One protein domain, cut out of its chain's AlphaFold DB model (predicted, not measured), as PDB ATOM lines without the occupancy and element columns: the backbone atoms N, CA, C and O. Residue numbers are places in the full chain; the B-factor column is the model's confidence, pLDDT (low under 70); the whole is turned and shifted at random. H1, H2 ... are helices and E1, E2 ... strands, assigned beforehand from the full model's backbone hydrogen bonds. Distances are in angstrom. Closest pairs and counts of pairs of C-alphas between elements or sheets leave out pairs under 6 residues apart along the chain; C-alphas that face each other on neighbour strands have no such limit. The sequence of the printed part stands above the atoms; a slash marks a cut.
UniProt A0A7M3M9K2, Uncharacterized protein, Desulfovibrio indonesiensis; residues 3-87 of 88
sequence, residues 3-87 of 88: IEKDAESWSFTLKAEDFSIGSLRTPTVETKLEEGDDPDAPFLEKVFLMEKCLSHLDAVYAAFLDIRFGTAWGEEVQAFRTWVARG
ATOM      1  N   ILE A   3     -35.377 -31.081 -34.142       96.06
ATOM      2  CA  ILE A   3     -35.688 -31.769 -35.399       96.06
ATOM      3  C   ILE A   3     -37.152 -32.182 -35.320       96.06
ATOM      4  O   ILE A   3     -37.566 -32.763 -34.318       96.06
ATOM      5  N   GLU A   4     -37.921 -31.867 -36.354       95.75
ATOM      6  CA  GLU A   4     -39.314 -32.286 -36.495       95.75
ATOM      7  C   GLU A   4     -39.460 -33.043 -37.804       95.75
ATOM      8  O   GLU A   4     -39.009 -32.575 -38.853       95.75
ATOM      9  N   LYS A   5     -40.067 -34.223 -37.733       92.81
ATOM     10  CA  LYS A   5     -40.390 -35.024 -38.906       92.81
ATOM     11  C   LYS A   5     -41.697 -35.752 -38.652       92.81
ATOM     12  O   LYS A   5     -41.818 -36.489 -37.679       92.81
ATOM     13  N   ASP A   6     -42.664 -35.535 -39.536       91.50
ATOM     14  CA  ASP A   6     -44.019 -36.063 -39.397       91.50
ATOM     15  C   ASP A   6     -44.625 -35.681 -38.028       91.50
ATOM     16  O   ASP A   6     -44.727 -34.496 -37.713       91.50
ATOM     17  N   ALA A   7     -45.016 -36.662 -37.210       91.38
ATOM     18  CA  ALA A   7     -45.536 -36.447 -35.856       91.38
ATOM     19  C   ALA A   7     -44.457 -36.548 -34.756       91.38
ATOM     20  O   ALA A   7     -44.766 -36.428 -33.570       91.38
ATOM     21  N   GLU A   8     -43.197 -36.783 -35.125       94.88
ATOM     22  CA  GLU A   8     -42.093 -36.982 -34.191       94.88
ATOM     23  C   GLU A   8     -41.265 -35.707 -34.021       94.88
ATOM     24  O   GLU A   8     -41.021 -34.943 -34.962       94.88
ATOM     25  N   SER A   9     -40.785 -35.488 -32.796       97.12
ATOM     26  CA  SER A   9     -39.880 -34.385 -32.490       97.12
ATOM     27  C   SER A   9     -38.725 -34.840 -31.607       97.12
ATOM     28  O   SER A   9     -38.902 -35.592 -30.646       97.12
ATOM     29  N   TRP A  10     -37.536 -34.338 -31.926       98.06
ATOM     30  CA  TRP A  10     -36.326 -34.503 -31.133       98.06
ATOM     31  C   TRP A  10     -35.810 -33.135 -30.706       98.06
ATOM     32  O   TRP A  10     -35.900 -32.153 -31.449       98.06
ATOM     33  N   SER A  11     -35.214 -33.063 -29.520       98.00
ATOM     34  CA  SER A  11     -34.471 -31.875 -29.094       98.00
ATOM     35  C   SER A  11     -33.177 -32.263 -28.405       98.00
ATOM     36  O   SER A  11     -33.145 -33.206 -27.621       98.00
ATOM     37  N   PHE A  12     -32.108 -31.536 -28.704       97.62
ATOM     38  CA  PHE A  12     -30.787 -31.779 -28.136       97.62
ATOM     39  C   PHE A  12     -29.902 -30.536 -28.216       97.62
ATOM     40  O   PHE A  12     -30.203 -29.573 -28.935       97.62
ATOM     41  N   THR A  13     -28.796 -30.545 -27.483       98.00
ATOM     42  CA  THR A  13     -27.687 -29.605 -27.667       98.00
ATOM     43  C   THR A  13     -26.608 -30.258 -28.521       98.00
ATOM     44  O   THR A  13     -26.388 -31.460 -28.424       98.00
ATOM     45  N   LEU A  14     -25.960 -29.475 -29.380       96.50
ATOM     46  CA  LEU A  14     -24.834 -29.923 -30.195       96.50
ATOM     47  C   LEU A  14     -23.636 -29.052 -29.844       96.50
ATOM     48  O   LEU A  14     -23.741 -27.824 -29.908       96.50
ATOM     49  N   LYS A  15     -22.532 -29.676 -29.441       96.56
ATOM     50  CA  LYS A  15     -21.277 -28.966 -29.198       96.56
ATOM     51  C   LYS A  15     -20.578 -28.657 -30.512       96.56
ATOM     52  O   LYS A  15     -20.546 -29.492 -31.411       96.56
ATOM     53  N   ALA A  16     -20.017 -27.461 -30.620       93.88
ATOM     54  CA  ALA A  16     -19.363 -27.026 -31.849       93.88
ATOM     55  C   ALA A  16     -17.970 -27.651 -32.015       93.88
ATOM     56  O   ALA A  16     -17.503 -27.818 -33.137       93.88
ATOM     57  N   GLU A  17     -17.312 -27.982 -30.904       95.50
ATOM     58  CA  GLU A  17     -15.920 -28.428 -30.873       95.50
ATOM     59  C   GLU A  17     -15.753 -29.860 -31.386       95.50
ATOM     60  O   GLU A  17     -14.791 -30.155 -32.090       95.50
ATOM     61  N   ASP A  18     -16.681 -30.743 -31.019       94.62
ATOM     62  CA  ASP A  18     -16.590 -32.184 -31.271       94.62
ATOM     63  C   ASP A  18     -17.884 -32.797 -31.824       94.62
ATOM     64  O   ASP A  18     -17.956 -34.011 -31.994       94.62
ATOM     65  N   PHE A  19     -18.908 -31.979 -32.095       91.56
ATOM     66  CA  PHE A  19     -20.224 -32.433 -32.561       91.56
ATOM     67  C   PHE A  19     -20.908 -33.424 -31.604       91.56
ATOM     68  O   PHE A  19     -21.829 -34.147 -31.991       91.56
ATOM     69  N   SER A  20     -20.522 -33.439 -30.325       94.94
ATOM     70  CA  SER A  20     -21.193 -34.276 -29.334       94.94
ATOM     71  C   SER A  20     -22.612 -33.779 -29.052       94.94
ATOM     72  O   SER A  20     -22.882 -32.578 -28.924       94.94
ATOM     73  N   ILE A  21     -23.532 -34.740 -28.937       95.88
ATOM     74  CA  ILE A  21     -24.930 -34.494 -28.593       95.88
ATOM     75  C   ILE A  21     -25.092 -34.521 -27.074       95.88
ATOM     76  O   ILE A  21     -24.754 -35.500 -26.409       95.88
ATOM     77  N   GLY A  22     -25.659 -33.450 -26.525       96.06
ATOM     78  CA  GLY A  22     -26.069 -33.356 -25.130       96.06
ATOM     79  C   GLY A  22     -27.589 -33.329 -24.980       96.06
ATOM     80  O   GLY A  22     -28.318 -32.864 -25.857       96.06
ATOM     81  N   SER A  23     -28.074 -33.811 -23.833       96.06
ATOM     82  CA  SER A  23     -29.478 -33.673 -23.413       96.06
ATOM     83  C   SER A  23     -30.510 -34.123 -24.464       96.06
ATOM     84  O   SER A  23     -31.550 -33.479 -24.613       96.06
ATOM     85  N   LEU A  24     -30.224 -35.210 -25.191       97.44
ATOM     86  CA  LEU A  24     -31.120 -35.739 -26.219       97.44
ATOM     87  C   LEU A  24     -32.466 -36.158 -25.619       97.44
ATOM     88  O   LEU A  24     -32.554 -37.075 -24.804       97.44
ATOM     89  N   ARG A  25     -33.530 -35.503 -26.078       97.81
ATOM     90  CA  ARG A  25     -34.920 -35.916 -25.894       97.81
ATOM     91  C   ARG A  25     -35.438 -36.484 -27.207       97.81
ATOM     92  O   ARG A  25     -35.468 -35.774 -28.209       97.81
ATOM     93  N   THR A  26     -35.835 -37.749 -27.166       97.50
ATOM     94  CA  THR A  26     -36.531 -38.455 -28.251       97.50
ATOM     95  C   THR A  26     -38.049 -38.309 -28.092       97.50
ATOM     96  O   THR A  26     -38.496 -37.897 -27.014       97.50
ATOM     97  N   PRO A  27     -38.840 -38.740 -29.089       97.12
ATOM     98  CA  PRO A  27     -40.248 -39.054 -28.887       97.12
ATOM     99  C   PRO A  27     -40.475 -39.982 -27.684       97.12
ATOM    100  O   PRO A  27     -39.576 -40.728 -27.267       97.12
ATOM    101  N   THR A  28     -41.672 -39.885 -27.107       95.06
ATOM    102  CA  THR A  28     -42.111 -40.737 -25.999       95.06
ATOM    103  C   THR A  28     -42.261 -42.170 -26.488       95.06
ATOM    104  O   THR A  28     -42.899 -42.397 -27.508       95.06
ATOM    105  N   VAL A  29     -41.694 -43.106 -25.732       94.75
ATOM    106  CA  VAL A  29     -41.838 -44.550 -25.940       94.75
ATOM    107  C   VAL A  29     -42.850 -45.069 -24.926       94.75
ATOM    108  O   VAL A  29     -42.763 -44.702 -23.749       94.75
ATOM    109  N   GLU A  30     -43.797 -45.898 -25.362       92.94
ATOM    110  CA  GLU A  30     -44.719 -46.566 -24.442       92.94
ATOM    111  C   GLU A  30     -43.969 -47.673 -23.698       92.94
ATOM    112  O   GLU A  30     -43.340 -48.540 -24.297       92.94
ATOM    113  N   THR A  31     -44.003 -47.631 -22.368       92.44
ATOM    114  CA  THR A  31     -43.275 -48.594 -21.524       92.44
ATOM    115  C   THR A  31     -44.194 -49.605 -20.850       92.44
ATOM    116  O   THR A  31     -43.732 -50.390 -20.024       92.44
ATOM    117  N   LYS A  32     -45.504 -49.544 -21.109       92.56
ATOM    118  CA  LYS A  32     -46.449 -50.538 -20.603       92.56
ATOM    119  C   LYS A  32     -46.385 -51.763 -21.500       92.56
ATOM    120  O   LYS A  32     -46.537 -51.637 -22.707       92.56
ATOM    121  N   LEU A  33     -46.170 -52.911 -20.875       91.19
ATOM    122  CA  LEU A  33     -46.114 -54.213 -21.524       91.19
ATOM    123  C   LEU A  33     -47.334 -55.030 -21.095       91.19
ATOM    124  O   LEU A  33     -47.692 -55.032 -19.911       91.19
ATOM    125  N   GLU A  34     -47.966 -55.700 -22.050       92.56
ATOM    126  CA  GLU A  34     -49.014 -56.690 -21.829       92.56
ATOM    127  C   GLU A  34     -48.419 -58.094 -21.620       92.56
ATOM    128  O   GLU A  34     -47.222 -58.343 -21.794       92.56
ATOM    129  N   GLU A  35     -49.250 -59.041 -21.178       90.12
ATOM    130  CA  GLU A  35     -48.808 -60.417 -20.962       90.12
ATOM    131  C   GLU A  35     -48.440 -61.076 -22.301       90.12
ATOM    132  O   GLU A  35     -49.285 -61.251 -23.174       90.12
ATOM    133  N   GLY A  36     -47.170 -61.466 -22.443       90.81
ATOM    134  CA  GLY A  36     -46.629 -62.049 -23.673       90.81
ATOM    135  C   GLY A  36     -45.817 -61.076 -24.533       90.81
ATOM    136  O   GLY A  36     -45.203 -61.529 -25.499       90.81
ATOM    137  N   ASP A  37     -45.760 -59.793 -24.167       93.19
ATOM    138  CA  ASP A  37     -44.891 -58.827 -24.837       93.19
ATOM    139  C   ASP A  37     -43.408 -59.097 -24.553       93.19
ATOM    140  O   ASP A  37     -43.021 -59.606 -23.496       93.19
ATOM    141  N   ASP A  38     -42.563 -58.716 -25.510       94.62
ATOM    142  CA  ASP A  38     -41.114 -58.760 -25.351       94.62
ATOM    143  C   ASP A  38     -40.664 -57.676 -24.351       94.62
ATOM    144  O   ASP A  38     -40.882 -56.484 -24.605       94.62
ATOM    145  N   PRO A  39     -40.017 -58.045 -23.226       94.38
ATOM    146  CA  PRO A  39     -39.547 -57.074 -22.242       94.38
ATOM    147  C   PRO A  39     -38.527 -56.070 -22.797       94.38
ATOM    148  O   PRO A  39     -38.403 -54.974 -22.241       94.38
ATOM    149  N   ASP A  40     -37.827 -56.400 -23.885       96.12
ATOM    150  CA  ASP A  40     -36.804 -55.536 -24.477       96.12
ATOM    151  C   ASP A  40     -37.383 -54.522 -25.480       96.12
ATOM    152  O   ASP A  40     -36.694 -53.567 -25.856       96.12
ATOM    153  N   ALA A  41     -38.652 -54.660 -25.886       96.00
ATOM    154  CA  ALA A  41     -39.252 -53.822 -26.927       96.00
ATOM    155  C   ALA A  41     -39.152 -52.302 -26.650       96.00
ATOM    156  O   ALA A  41     -38.671 -51.584 -27.533       96.00
ATOM    157  N   PRO A  42     -39.473 -51.778 -25.445       96.50
ATOM    158  CA  PRO A  42     -39.371 -50.341 -25.174       96.50
ATOM    159  C   PRO A  42     -37.924 -49.833 -25.221       96.50
ATOM    160  O   PRO A  42     -37.650 -48.693 -25.607       96.50
ATOM    161  N   PHE A  43     -36.966 -50.675 -24.826       96.50
ATOM    162  CA  PHE A  43     -35.550 -50.334 -24.909       96.50
ATOM    163  C   PHE A  43     -35.089 -50.261 -26.368       96.50
ATOM    164  O   PHE A  43     -34.453 -49.280 -26.760       96.50
ATOM    165  N   LEU A  44     -35.446 -51.255 -27.183       97.56
ATOM    166  CA  LEU A  44     -35.102 -51.288 -28.605       97.56
ATOM    167  C   LEU A  44     -35.730 -50.117 -29.369       97.56
ATOM    168  O   LEU A  44     -35.051 -49.481 -30.176       97.56
ATOM    169  N   GLU A  45     -36.978 -49.761 -29.064       97.19
ATOM    170  CA  GLU A  45     -37.626 -48.578 -29.638       97.19
ATOM    171  C   GLU A  45     -36.875 -47.291 -29.264       97.19
ATOM    172  O   GLU A  45     -36.631 -46.425 -30.109       97.19
ATOM    173  N   LYS A  46     -36.420 -47.176 -28.010       97.12
ATOM    174  CA  LYS A  46     -35.618 -46.030 -27.571       97.12
ATOM    175  C   LYS A  46     -34.305 -45.916 -28.347       97.12
ATOM    176  O   LYS A  46     -33.953 -44.809 -28.762       97.12
ATOM    177  N   VAL A  47     -33.599 -47.031 -28.543       97.56
ATOM    178  CA  VAL A  47     -32.357 -47.088 -29.334       97.56
ATOM    179  C   VAL A  47     -32.633 -46.674 -30.778       97.56
ATOM    180  O   VAL A  47     -31.961 -45.780 -31.289       97.56
ATOM    181  N   PHE A  48     -33.683 -47.225 -31.389       97.69
ATOM    182  CA  PHE A  48     -34.100 -46.865 -32.742       97.69
ATOM    183  C   PHE A  48     -34.354 -45.357 -32.889       97.69
ATOM    184  O   PHE A  48     -33.866 -44.730 -33.830       97.69
ATOM    185  N   LEU A  49     -35.059 -44.730 -31.941       97.62
ATOM    186  CA  LEU A  49     -35.315 -43.284 -31.977       97.62
ATOM    187  C   LEU A  49     -34.039 -42.442 -31.829       97.62
ATOM    188  O   LEU A  49     -33.984 -41.324 -32.356       97.62
ATOM    189  N   MET A  50     -33.029 -42.943 -31.114       97.12
ATOM    190  CA  MET A  50     -31.719 -42.293 -31.019       97.12
ATOM    191  C   MET A  50     -30.960 -42.392 -32.343       97.12
ATOM    192  O   MET A  50     -30.496 -41.369 -32.846       97.12
ATOM    193  N   GLU A  51     -30.891 -43.580 -32.944       97.25
ATOM    194  CA  GLU A  51     -30.261 -43.793 -34.255       97.25
ATOM    195  C   GLU A  51     -30.946 -42.971 -35.352       97.25
ATOM    196  O   GLU A  51     -30.284 -42.322 -36.164       97.25
ATOM    197  N   LYS A  52     -32.280 -42.907 -35.327       97.00
ATOM    198  CA  LYS A  52     -33.068 -42.082 -36.246       97.00
ATOM    199  C   LYS A  52     -32.710 -40.600 -36.118       97.00
ATOM    200  O   LYS A  52     -32.469 -39.948 -37.133       97.00
ATOM    201  N   CYS A  53     -32.581 -40.081 -34.893       96.75
ATOM    202  CA  CYS A  53     -32.120 -38.708 -34.662       96.75
ATOM    203  C   CYS A  53     -30.727 -38.452 -35.258       96.75
ATOM    204  O   CYS A  53     -30.511 -37.406 -35.874       96.75
ATOM    205  N   LEU A  54     -29.795 -39.394 -35.084       95.75
ATOM    206  CA  LEU A  54     -28.441 -39.295 -35.634       95.75
ATOM    207  C   LEU A  54     -28.466 -39.287 -37.163       95.75
ATOM    208  O   LEU A  54     -27.884 -38.394 -37.767       95.75
ATOM    209  N   SER A  55     -29.251 -40.169 -37.787       96.94
ATOM    210  CA  SER A  55     -29.389 -40.196 -39.250       96.94
ATOM    211  C   SER A  55     -29.941 -38.888 -39.832       96.94
ATOM    212  O   SER A  55     -29.572 -38.490 -40.936       96.94
ATOM    213  N   HIS A  56     -30.810 -38.181 -39.097       95.94
ATOM    214  CA  HIS A  56     -31.285 -36.857 -39.504       95.94
ATOM    215  C   HIS A  56     -30.172 -35.811 -39.446       95.94
ATOM    216  O   HIS A  56     -30.053 -35.003 -40.368       95.94
ATOM    217  N   LEU A  57     -29.351 -35.838 -38.396       95.19
ATOM    218  CA  LEU A  57     -28.192 -34.957 -38.286       95.19
ATOM    219  C   LEU A  57     -27.178 -35.238 -39.405       95.19
ATOM    220  O   LEU A  57     -26.732 -34.292 -40.054       95.19
ATOM    221  N   ASP A  58     -26.890 -36.510 -39.682       96.00
ATOM    222  CA  ASP A  58     -25.982 -36.928 -40.755       96.00
ATOM    223  C   ASP A  58     -26.483 -36.479 -42.129       96.00
ATOM    224  O   ASP A  58     -25.705 -35.960 -42.925       96.00
ATOM    225  N   ALA A  59     -27.785 -36.606 -42.404       96.69
ATOM    226  CA  ALA A  59     -28.371 -36.162 -43.668       96.69
ATOM    227  C   ALA A  59     -28.244 -34.642 -43.869       96.69
ATOM    228  O   ALA A  59     -27.893 -34.185 -44.958       96.69
ATOM    229  N   VAL A  60     -28.495 -33.849 -42.819       94.94
ATOM    230  CA  VAL A  60     -28.324 -32.387 -42.871       94.94
ATOM    231  C   VAL A  60     -26.851 -32.021 -43.035       94.94
ATOM    232  O   VAL A  60     -26.522 -31.129 -43.816       94.94
ATOM    233  N   TYR A  61     -25.955 -32.715 -42.331       95.12
ATOM    234  CA  TYR A  61     -24.524 -32.466 -42.443       95.12
ATOM    235  C   TYR A  61     -23.990 -32.844 -43.828       95.12
ATOM    236  O   TYR A  61     -23.244 -32.067 -44.414       95.12
ATOM    237  N   ALA A  62     -24.433 -33.962 -44.403       97.44
ATOM    238  CA  ALA A  62     -24.108 -34.348 -45.774       97.44
ATOM    239  C   ALA A  62     -24.562 -33.283 -46.784       97.44
ATOM    240  O   ALA A  62     -23.750 -32.828 -47.585       97.44
ATOM    241  N   ALA A  63     -25.805 -32.797 -46.678       96.56
ATOM    242  CA  ALA A  63     -26.300 -31.712 -47.528       96.56
ATOM    243  C   ALA A  63     -25.463 -30.428 -47.383       96.56
ATOM    244  O   ALA A  63     -25.161 -29.756 -48.371       96.56
ATOM    245  N   PHE A  64     -25.033 -30.101 -46.160       95.62
ATOM    246  CA  PHE A  64     -24.093 -29.007 -45.933       95.62
ATOM    247  C   PHE A  64     -22.751 -29.250 -46.637       95.62
ATOM    248  O   PHE A  64     -22.247 -28.337 -47.286       95.62
ATOM    249  N   LEU A  65     -22.168 -30.448 -46.528       97.12
ATOM    250  CA  LEU A  65     -20.885 -30.777 -47.158       97.12
ATOM    251  C   LEU A  65     -20.971 -30.701 -48.686       97.12
ATOM    252  O   LEU A  65     -20.069 -30.135 -49.306       97.12
ATOM    253  N   ASP A  66     -22.066 -31.184 -49.275       97.94
ATOM    254  CA  ASP A  66     -22.319 -31.112 -50.718       97.94
ATOM    255  C   ASP A  66     -22.324 -29.663 -51.214       97.94
ATOM    256  O   ASP A  66     -21.683 -29.337 -52.215       97.94
ATOM    257  N   ILE A  67     -22.978 -28.754 -50.483       97.38
ATOM    258  CA  ILE A  67     -22.974 -27.321 -50.810       97.38
ATOM    259  C   ILE A  67     -21.590 -26.717 -50.559       97.38
ATOM    260  O   ILE A  67     -21.069 -25.976 -51.393       97.38
ATOM    261  N   ARG A  68     -20.980 -27.033 -49.412       96.88
ATOM    262  CA  ARG A  68     -19.725 -26.436 -48.936       96.88
ATOM    263  C   ARG A  68     -18.537 -26.750 -49.836       96.88
ATOM    264  O   ARG A  68     -17.641 -25.906 -49.959       96.88
ATOM    265  N   PHE A  69     -18.508 -27.951 -50.401       97.69
ATOM    266  CA  PHE A  69     -17.467 -28.413 -51.319       97.69
ATOM    267  C   PHE A  69     -17.904 -28.384 -52.789       97.69
ATOM    268  O   PHE A  69     -17.066 -28.569 -53.671       97.69
ATOM    269  N   GLY A  70     -19.181 -28.121 -53.061       96.56
ATOM    270  CA  GLY A  70     -19.720 -27.959 -54.404       96.56
ATOM    271  C   GLY A  70     -19.476 -26.575 -55.005       96.56
ATOM    272  O   GLY A  70     -18.978 -25.641 -54.372       96.56
ATOM    273  N   THR A  71     -19.879 -26.418 -56.266       97.19
ATOM    274  CA  THR A  71     -19.756 -25.149 -57.005       97.19
ATOM    275  C   THR A  71     -20.707 -24.065 -56.493       97.19
ATOM    276  O   THR A  71     -20.442 -22.883 -56.698       97.19
ATOM    277  N   ALA A  72     -21.785 -24.452 -55.802       95.94
ATOM    278  CA  ALA A  72     -22.796 -23.545 -55.259       95.94
ATOM    279  C   ALA A  72     -22.324 -22.748 -54.027       95.94
ATOM    280  O   ALA A  72     -22.967 -21.772 -53.648       95.94
ATOM    281  N   TRP A  73     -21.186 -23.106 -53.412       97.56
ATOM    282  CA  TRP A  73     -20.709 -22.465 -52.180       97.56
ATOM    283  C   TRP A  73     -20.592 -20.938 -52.284       97.56
ATOM    284  O   TRP A  73     -20.928 -20.217 -51.347       97.56
ATOM    285  N   GLY A  74     -20.117 -20.433 -53.426       97.38
ATOM    286  CA  GLY A  74     -19.955 -18.994 -53.637       97.38
ATOM    287  C   GLY A  74     -21.280 -18.235 -53.552       97.38
ATOM    288  O   GLY A  74     -21.332 -17.182 -52.917       97.38
ATOM    289  N   GLU A  75     -22.338 -18.784 -54.149       97.19
ATOM    290  CA  GLU A  75     -23.689 -18.218 -54.120       97.19
ATOM    291  C   GLU A  75     -24.275 -18.281 -52.707       97.19
ATOM    292  O   GLU A  75     -24.756 -17.266 -52.197       97.19
ATOM    293  N   GLU A  76     -24.124 -19.423 -52.032       96.75
ATOM    294  CA  GLU A  76     -24.622 -19.625 -50.668       96.75
ATOM    295  C   GLU A  76     -23.987 -18.644 -49.669       96.75
ATOM    296  O   GLU A  76     -24.672 -18.049 -48.836       96.75
ATOM    297  N   VAL A  77     -22.682 -18.372 -49.793       96.81
ATOM    298  CA  VAL A  77     -21.993 -17.371 -48.960       96.81
ATOM    299  C   VAL A  77     -22.555 -15.964 -49.179       96.81
ATOM    300  O   VAL A  77     -22.671 -15.198 -48.218       96.81
ATOM    301  N   GLN A  78     -22.898 -15.588 -50.416       97.19
ATOM    302  CA  GLN A  78     -23.499 -14.275 -50.680       97.19
ATOM    303  C   GLN A  78     -24.929 -14.186 -50.142       97.19
ATOM    304  O   GLN A  78     -25.290 -13.161 -49.551       97.19
ATOM    305  N   ALA A  79     -25.720 -15.251 -50.294       95.81
ATOM    306  CA  ALA A  79     -27.058 -15.344 -49.718       95.81
ATOM    307  C   ALA A  79     -27.002 -15.200 -48.188       95.81
ATOM    308  O   ALA A  79     -27.682 -14.338 -47.626       95.81
ATOM    309  N   PHE A  80     -26.102 -15.939 -47.533       94.25
ATOM    310  CA  PHE A  80     -25.889 -15.866 -46.089       94.25
ATOM    311  C   PHE A  80     -25.479 -14.462 -45.623       94.25
ATOM    312  O   PHE A  80     -26.060 -13.924 -44.682       94.25
ATOM    313  N   ARG A  81     -24.522 -13.816 -46.302       95.88
ATOM    314  CA  ARG A  81     -24.109 -12.433 -45.978       95.88
ATOM    315  C   ARG A  81     -25.256 -11.440 -46.115       95.88
ATOM    316  O   ARG A  81     -25.384 -10.542 -45.288       95.88
ATOM    317  N   THR A  82     -26.072 -11.605 -47.151       96.44
ATOM    318  CA  THR A  82     -27.244 -10.757 -47.386       96.44
ATOM    319  C   THR A  82     -28.272 -10.937 -46.276       96.44
ATOM    320  O   THR A  82     -28.812  -9.945 -45.794       96.44
ATOM    321  N   TRP A  83     -28.515 -12.175 -45.842       95.31
ATOM    322  CA  TRP A  83     -29.400 -12.479 -44.720       95.31
ATOM    323  C   TRP A  83     -28.901 -11.844 -43.413       95.31
ATOM    324  O   TRP A  83     -29.634 -11.074 -42.800       95.31
ATOM    325  N   VAL A  84     -27.623 -12.034 -43.055       94.31
ATOM    326  CA  VAL A  84     -27.024 -11.419 -41.851       94.31
ATOM    327  C   VAL A  84     -27.111  -9.890 -41.884       94.31
ATOM    328  O   VAL A  84     -27.409  -9.263 -40.870       94.31
ATOM    329  N   ALA A  85     -26.879  -9.269 -43.044       94.38
ATOM    330  CA  ALA A  85     -26.949  -7.817 -43.191       94.38
ATOM    331  C   ALA A  85     -28.376  -7.250 -43.054       94.38
ATOM    332  O   ALA A  85     -28.522  -6.067 -42.752       94.38
ATOM    333  N   ARG A  86     -29.417  -8.065 -43.274       91.56
ATOM    334  CA  ARG A  86     -30.821  -7.657 -43.093       91.56
ATOM    335  C   ARG A  86     -31.243  -7.604 -41.624       91.56
ATOM    336  O   ARG A  86     -32.197  -6.895 -41.327       91.56
ATOM    337  N   GLY A  87     -30.512  -8.263 -40.722       73.00
ATOM    338  CA  GLY A  87     -30.765  -8.197 -39.280       73.00
ATOM    339  C   GLY A  87     -32.113  -8.780 -38.844       73.00
ATOM    340  O   GLY A  87     -32.665  -8.307 -37.853       73.00
TER     341      GLY A  87
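What this domain is: This is residues 3 to 87 of the 88 residues of an uncharacterized protein of Desulfovibrio indonesiensis (UniProt A0A7M3M9K2). One long helix, H1, has a small three-stranded sheet over part of its length, residues 49 to 57, and at the end of H1 a second helix, H2, turns off to make an L-shaped corner. From the sheet a long stretch without a named element, residues 26 to 40, runs out past the beginning of H1 and folds back into it, while residues 78 to 87, of which 78 to 86 belong to H2, stick out free. The printed part has 85 residues with three named strands and two named helices, in the order E1 E2 E3 H1 H2; the sheet's order is E1 - E2 - E3, all antiparallel, and the class is mixed, helices and strands. The whole is extended, with a radius of gyration of the C-alphas of 18.6 A and spans of 60 by 27 by 27 A.

Where its parts are: In the sheet, E2 is the longest strand, residues 8 to 14, 19.1 A from first to last C-alpha. E1 is residues 3 to 5, 6.7 A long, and begins at C-alpha 3, (-35.688, -31.769, -35.399). E3 is residues 21 to 25, 10.4 A long. H1 is residues 41 to 69, 41.4 A long, from C-alpha 41 at (-39.252, -53.822, -26.927). H2 is residues 73 to 86, 20.1 A long, and ends at C-alpha 86, (-30.821, -7.657, -43.093).

How they stand to each other: The three strands form a meander, each strand the antiparallel neighbour of the one before, with E1 and E3 as edge strands. The pairing is staggered: E2 pairs with E1 over residues 8 to 10 and with E3 over residues 11 to 14. In the hairpin of E1 and E2, N 3 and O 10 are within hydrogen-bond range at 2.9 A. In the hairpin of E2 and E3, N 22 and O 13 are within hydrogen-bond range at 2.8 A. H1 is on one face of the sheet, making two layers, at a height over the sheet of 8.4 A. It lies over E2, and runs across the strands at 65 degrees to E2 on the local plane. The closest C-alphas of E2 and H1 are those of Trp 10 and Cys 53, 6.9 A apart. E3 and H1 are near each other. H1 and H2 are close but not clearly touching, about perpendicular at 81 degrees; their closest C-alphas, of Ile 67 and Trp 73, are 5.5 A apart. H2 is not on the sheet. In H1 and H2 every O i to N i+4 pair is within hydrogen-bond range.

The domain as a whole: The C-alphas farthest apart, of Glu 35 and Ala 85, are 61.1 A apart. The printed part has no cut. The link from E3 to H1 is long, with 15 residues, and the link from H1 to H2 is tight, with 3. The mean pLDDT of the printed part is 95.4, and no printed residue is under 70.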